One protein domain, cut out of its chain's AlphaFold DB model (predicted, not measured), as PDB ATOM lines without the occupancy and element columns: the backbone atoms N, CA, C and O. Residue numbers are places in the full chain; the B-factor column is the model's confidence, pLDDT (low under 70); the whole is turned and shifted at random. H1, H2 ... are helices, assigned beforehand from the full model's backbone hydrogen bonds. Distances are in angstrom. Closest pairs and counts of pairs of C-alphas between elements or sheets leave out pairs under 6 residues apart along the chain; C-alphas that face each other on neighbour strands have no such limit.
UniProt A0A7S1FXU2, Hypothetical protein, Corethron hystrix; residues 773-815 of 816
ATOM      1  N   GLY A 773     -46.908   9.396  34.960       69.25
ATOM      2  CA  GLY A 773     -45.532   9.012  34.645       69.25
ATOM      3  C   GLY A 773     -44.689  10.088  33.955       69.25
ATOM      4  O   GLY A 773     -43.567   9.783  33.555       69.25
ATOM      5  N   TRP A 774     -45.167  11.337  33.838       82.44
ATOM      6  CA  TRP A 774     -44.348  12.425  33.298       82.44
ATOM      7  C   TRP A 774     -43.221  12.778  34.274       82.44
ATOM      8  O   TRP A 774     -43.427  13.421  35.304       82.44
ATOM      9  N   ALA A 775     -42.025  12.297  33.947       85.69
ATOM     10  CA  ALA A 775     -40.777  12.553  34.646       85.69
ATOM     11  C   ALA A 775     -39.666  12.662  33.582       85.69
ATOM     12  O   ALA A 775     -38.973  11.672  33.331       85.69
ATOM     13  N   PRO A 776     -39.524  13.822  32.910       82.50
ATOM     14  CA  PRO A 776     -38.661  13.974  31.735       82.50
ATOM     15  C   PRO A 776     -37.195  13.648  32.044       82.50
ATOM     16  O   PRO A 776     -36.532  13.011  31.232       82.50
ATOM     17  N   ASP A 777     -36.715  13.959  33.252       83.94
ATOM     18  CA  ASP A 777     -35.401  13.522  33.726       83.94
ATOM     19  C   ASP A 777     -35.234  12.005  33.713       83.94
ATOM     20  O   ASP A 777     -34.271  11.519  33.138       83.94
ATOM     21  N   ARG A 778     -36.193  11.241  34.256       84.31
ATOM     22  CA  ARG A 778     -36.120   9.769  34.272       84.31
ATOM     23  C   ARG A 778     -36.176   9.169  32.868       84.31
ATOM     24  O   ARG A 778     -35.556   8.138  32.619       84.31
ATOM     25  N   PHE A 779     -36.913   9.808  31.960       81.69
ATOM     26  CA  PHE A 779     -36.936   9.431  30.552       81.69
ATOM     27  C   PHE A 779     -35.561   9.655  29.906       81.69
ATOM     28  O   PHE A 779     -35.002   8.722  29.334       81.69
ATOM     29  N   LEU A 780     -34.961  10.835  30.080       86.69
ATOM     30  CA  LEU A 780     -33.627  11.139  29.555       86.69
ATOM     31  C   LEU A 780     -32.522  10.299  30.219       86.69
ATOM     32  O   LEU A 780     -31.634   9.826  29.518       86.69
ATOM     33  N   ASP A 781     -32.598  10.035  31.526       85.31
ATOM     34  CA  ASP A 781     -31.711   9.103  32.239       85.31
ATOM     35  C   ASP A 781     -31.710   7.713  31.587       85.31
ATOM     36  O   ASP A 781     -30.645   7.118  31.427       85.31
ATOM     37  N   SER A 782     -32.874   7.218  31.147       80.75
ATOM     38  CA  SER A 782     -32.997   5.908  30.485       80.75
ATOM     39  C   SER A 782     -32.435   5.846  29.056       80.75
ATOM     40  O   SER A 782     -32.270   4.755  28.516       80.75
ATOM     41  N   LEU A 783     -32.131   6.999  28.449       75.31
ATOM     42  CA  LEU A 783     -31.542   7.110  27.109       75.31
ATOM     43  C   LEU A 783     -30.018   7.332  27.133       75.31
ATOM     44  O   LEU A 783     -29.396   7.361  26.074       75.31
ATOM     45  N   HIS A 784     -29.424   7.519  28.317       82.94
ATOM     46  CA  HIS A 784     -27.994   7.798  28.531       82.94
ATOM     47  C   HIS A 784     -27.346   8.839  27.571       82.94
ATOM     48  O   HIS A 784     -26.236   8.607  27.082       82.94
ATOM     49  N   PRO A 785     -27.980   9.998  27.289       84.50
ATOM     50  CA  PRO A 785     -27.378  11.049  26.469       84.50
ATOM     51  C   PRO A 785     -26.158  11.673  27.164       84.50
ATOM     52  O   PRO A 785     -26.042  11.659  28.394       84.50
ATOM     53  N   SER A 786     -25.274  12.309  26.386       91.69
ATOM     54  CA  SER A 786     -24.229  13.169  26.953       91.69
ATOM     55  C   SER A 786     -24.850  14.312  27.767       91.69
ATOM     56  O   SER A 786     -25.993  14.711  27.529       91.69
ATOM     57  N   ARG A 787     -24.103  14.859  28.735       89.25
ATOM     58  CA  ARG A 787     -24.610  15.886  29.666       89.25
ATOM     59  C   ARG A 787     -25.244  17.078  28.942       89.25
ATOM     60  O   ARG A 787     -26.316  17.527  29.339       89.25
ATOM     61  N   ASP A 788     -24.621  17.540  27.867       88.31
ATOM     62  CA  ASP A 788     -25.070  18.722  27.129       88.31
ATOM     63  C   ASP A 788     -26.294  18.398  26.258       88.31
ATOM     64  O   ASP A 788     -27.262  19.161  26.231       88.31
ATOM     65  N   ALA A 789     -26.320  17.207  25.646       84.44
ATOM     66  CA  ALA A 789     -27.494  16.700  24.940       84.44
ATOM     67  C   ALA A 789     -28.689  16.479  25.887       84.44
ATOM     68  O   ALA A 789     -29.820  16.765  25.501       84.44
ATOM     69  N   ARG A 790     -28.456  16.049  27.140       90.50
ATOM     70  CA  ARG A 790     -29.497  15.955  28.179       90.50
ATOM     71  C   ARG A 790     -30.115  17.319  28.465       90.50
ATOM     72  O   ARG A 790     -31.334  17.429  28.454       90.50
ATOM     73  N   VAL A 791     -29.295  18.339  28.726       90.12
ATOM     74  CA  VAL A 791     -29.780  19.691  29.057       90.12
ATOM     75  C   VAL A 791     -30.580  20.277  27.891       90.12
ATOM     76  O   VAL A 791     -31.669  20.805  28.102       90.12
ATOM     77  N   LEU A 792     -30.089  20.120  26.659       89.81
ATOM     78  CA  LEU A 792     -30.751  20.641  25.460       89.81
ATOM     79  C   LEU A 792     -32.058  19.883  25.146       89.81
ATOM     80  O   LEU A 792     -33.063  20.506  24.799       89.81
ATOM     81  N   ALA A 793     -32.090  18.560  25.339       83.56
ATOM     82  CA  ALA A 793     -33.307  17.757  25.205       83.56
ATOM     83  C   ALA A 793     -34.337  18.054  26.310       83.56
ATOM     84  O   ALA A 793     -35.523  18.177  26.011       83.56
ATOM     85  N   LEU A 794     -33.903  18.223  27.566       90.62
ATOM     86  CA  LEU A 794     -34.781  18.597  28.680       90.62
ATOM     87  C   LEU A 794     -35.397  19.979  28.449       90.62
ATOM     88  O   LEU A 794     -36.606  20.132  28.598       90.62
ATOM     89  N   GLY A 795     -34.591  20.952  28.009       88.44
ATOM     90  CA  GLY A 795     -35.062  22.285  27.632       88.44
ATOM     91  C   GLY A 795     -36.173  22.225  26.583       88.44
ATOM     92  O   GLY A 795     -37.247  22.772  26.814       88.44
ATOM     93  N   ARG A 796     -35.973  21.475  25.490       82.38
ATOM     94  CA  ARG A 796     -36.992  21.300  24.437       82.38
ATOM     95  C   ARG A 796     -38.245  20.557  24.914       82.38
ATOM     96  O   ARG A 796     -39.348  20.938  24.543       82.38
ATOM     97  N   LEU A 797     -38.105  19.532  25.759       80.50
ATOM     98  CA  LEU A 797     -39.259  18.824  26.332       80.50
ATOM     99  C   LEU A 797     -40.082  19.726  27.269       80.50
ATOM    100  O   LEU A 797     -41.306  19.606  27.300       80.50
ATOM    101  N   MET A 798     -39.445  20.640  28.005       85.00
ATOM    102  CA  MET A 798     -40.136  21.626  28.849       85.00
ATOM    103  C   MET A 798     -40.695  22.807  28.048       85.00
ATOM    104  O   MET A 798     -41.786  23.273  28.360       85.00
ATOM    105  N   GLU A 799     -40.037  23.230  26.972       79.06
ATOM    106  CA  GLU A 799     -40.573  24.211  26.021       79.06
ATOM    107  C   GLU A 799     -41.835  23.686  25.311       79.06
ATOM    108  O   GLU A 799     -42.834  24.397  25.204       79.06
ATOM    109  N   GLU A 800     -41.826  22.424  24.867       72.25
ATOM    110  CA  GLU A 800     -42.942  21.852  24.111       72.25
ATOM    111  C   GLU A 800     -44.083  21.310  24.993       72.25
ATOM    112  O   GLU A 800     -45.246  21.449  24.610       72.25
ATOM    113  N   TYR A 801     -43.802  20.715  26.161       76.12
ATOM    114  CA  TYR A 801     -44.814  20.053  27.011       76.12
ATOM    115  C   TYR A 801     -44.996  20.677  28.404       76.12
ATOM    116  O   TYR A 801     -46.006  20.402  29.061       76.12
ATOM    117  N   GLY A 802     -44.060  21.515  28.856       82.88
ATOM    118  CA  GLY A 802     -44.062  22.121  30.189       82.88
ATOM    119  C   GLY A 802     -43.944  21.131  31.354       82.88
ATOM    120  O   GLY A 802     -43.991  19.906  31.197       82.88
ATOM    121  N   ASP A 803     -43.872  21.689  32.561       75.19
ATOM    122  CA  ASP A 803     -43.808  20.943  33.829       75.19
ATOM    123  C   ASP A 803     -45.000  19.981  34.014       75.19
ATOM    124  O   ASP A 803     -44.904  18.954  34.688       75.19
ATOM    125  N   GLU A 804     -46.142  20.300  33.395       75.19
ATOM    126  CA  GLU A 804     -47.375  19.511  33.468       75.19
ATOM    127  C   GLU A 804     -47.490  18.408  32.393       75.19
ATOM    128  O   GLU A 804     -48.458  17.646  32.417       75.19
ATOM    129  N   GLY A 805     -46.529  18.293  31.467       68.56
ATOM    130  CA  GLY A 805     -46.470  17.209  30.473       68.56
ATOM    131  C   GLY A 805     -47.560  17.242  29.401       68.56
ATOM    132  O   GLY A 805     -47.919  16.205  28.843       68.56
ATOM    133  N   ALA A 806     -48.112  18.419  29.112       69.69
ATOM    134  CA  ALA A 806     -49.232  18.604  28.199       69.69
ATOM    135  C   ALA A 806     -48.874  19.652  27.139       69.69
ATOM    136  O   ALA A 806     -48.780  20.838  27.450       69.69
ATOM    137  N   ASN A 807     -48.706  19.186  25.893       69.81
ATOM    138  CA  ASN A 807     -48.159  19.953  24.771       69.81
ATOM    139  C   ASN A 807     -48.748  21.376  24.669       69.81
ATOM    140  O   ASN A 807     -49.968  21.560  24.617       69.81
ATOM    141  N   VAL A 808     -47.880  22.386  24.637       56.94
ATOM    142  CA  VAL A 808     -48.252  23.806  24.692       56.94
ATOM    143  C   VAL A 808     -49.078  24.208  23.467       56.94
ATOM    144  O   VAL A 808     -50.080  24.908  23.613       56.94
ATOM    145  N   ARG A 809     -48.749  23.693  22.275       48.72
ATOM    146  CA  ARG A 809     -49.524  23.949  21.047       48.72
ATOM    147  C   ARG A 809     -50.915  23.319  21.127       48.72
ATOM    148  O   ARG A 809     -51.892  23.970  20.773       48.72
ATOM    149  N   PHE A 810     -51.029  22.110  21.680       40.72
ATOM    150  CA  PHE A 810     -52.321  21.466  21.962       40.72
ATOM    151  C   PHE A 810     -53.147  22.255  23.000       40.72
ATOM    152  O   PHE A 810     -54.357  22.411  22.845       40.72
ATOM    153  N   ARG A 811     -52.500  22.837  24.021       52.31
ATOM    154  CA  ARG A 811     -53.150  23.740  24.992       52.31
ATOM    155  C   ARG A 811     -53.631  25.052  24.371       52.31
ATOM    156  O   ARG A 811     -54.663  25.554  24.808       52.31
ATOM    157  N   CYS A 812     -52.930  25.598  23.378       45.88
ATOM    158  CA  CYS A 812     -53.407  26.743  22.597       45.88
ATOM    159  C   CYS A 812     -54.592  26.357  21.697       45.88
ATOM    160  O   CYS A 812     -55.602  27.050  21.701       45.88
ATOM    161  N   MET A 813     -54.507  25.216  21.005       37.88
ATOM    162  CA  MET A 813     -55.530  24.701  20.078       37.88
ATOM    163  C   MET A 813     -56.869  24.329  20.752       37.88
ATOM    164  O   MET A 813     -57.878  24.214  20.073       37.88
ATOM    165  N   ILE A 814     -56.884  24.139  22.077       39.06
ATOM    166  CA  ILE A 814     -58.096  23.893  22.889       39.06
ATOM    167  C   ILE A 814     -58.622  25.184  23.564       39.06
ATOM    168  O   ILE A 814     -59.643  25.162  24.252       39.06
ATOM    169  N   ARG A 815     -57.918  26.315  23.417       39.94
ATOM    170  CA  ARG A 815     -58.259  27.608  24.045       39.94
ATOM    171  C   ARG A 815     -58.650  28.712  23.059       39.94
ATOM    172  O   ARG A 815     -59.134  29.743  23.526       39.94
TER     173      ARG A 815
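This is residues 773 to 815 of the 816 residues of the protein "Hypothetical protein" of Corethron hystrix (UniProt A0A7S1FXU2). The model shows an uneven helical hairpin with a short helical tail: the short helix H1 lies beside the long helix H2, the chain folds back between them, and H3 follows beyond the last residues of H2, running on in nearly the same direction. H2 and H3, nearly end to end, make the longest axis, while H1 is on the side of H2 alone and stays away from H3. The printed part has 43 residues, with three named helices in the order H1, H2, H3 and no named strand, and its class is all helix. The whole is loose, with a radius of gyration of the C-alphas of 11.6 A, and elongated, spanning 37 by 20 by 12 A.

The first helix, H1, residues 776 to 781, touches the second, H2, residues 787 to 801, with 6 pairs of C-alphas within 8 A. Their closest C-alphas are those of Leu 780 and Arg 790, 6.5 A apart. Their lines stand at a shallow tilt of 25 degrees and they run opposite ways; the two form a helical hairpin. The centres of H1 and H2 are 10.0 A apart. H2 and the third helix, H3, residues 808 to 813, touch only at the corner by their link, H2 with residues 799 to 801 alone. The closest C-alphas of H2 and H3 are those of Tyr 801 and Val 808, 5.6 A apart. H2 and H3 run the same way at a shallow tilt of 19 degrees, with their centres 18.7 A apart. H1 and H3 are apart. In H1, H2 and H3 every O i to N i+4 pair is within hydrogen-bond range.

H1, from Pro 776 to Asp 781, begins at C-alpha 776, (-38.661, 13.974, 31.735), and measures 8.5 A from first to last C-alpha. H2, from Arg 787 to Tyr 801, is the longest helix by residues, with 15, and runs 20.8 A from C-alpha 787 at (-24.610, 15.886, 29.666) to C-alpha 801. H3, from Val 808 to Met 813, measures 8.7 A and ends at C-alpha 813, (-55.530, 24.701, 20.078).

The two C-alphas farthest apart are those of Ser 786 and Arg 815, at 37.1 A. The printed part has no cut. The link from H1 to H2, with 5 residues, is tight, and the link from H2 to H3, with 6 residues, is short. The mean pLDDT of the printed part is 75.1; residue 773 and residues 805 to 815 are under 70, and H3 has a mean of 47.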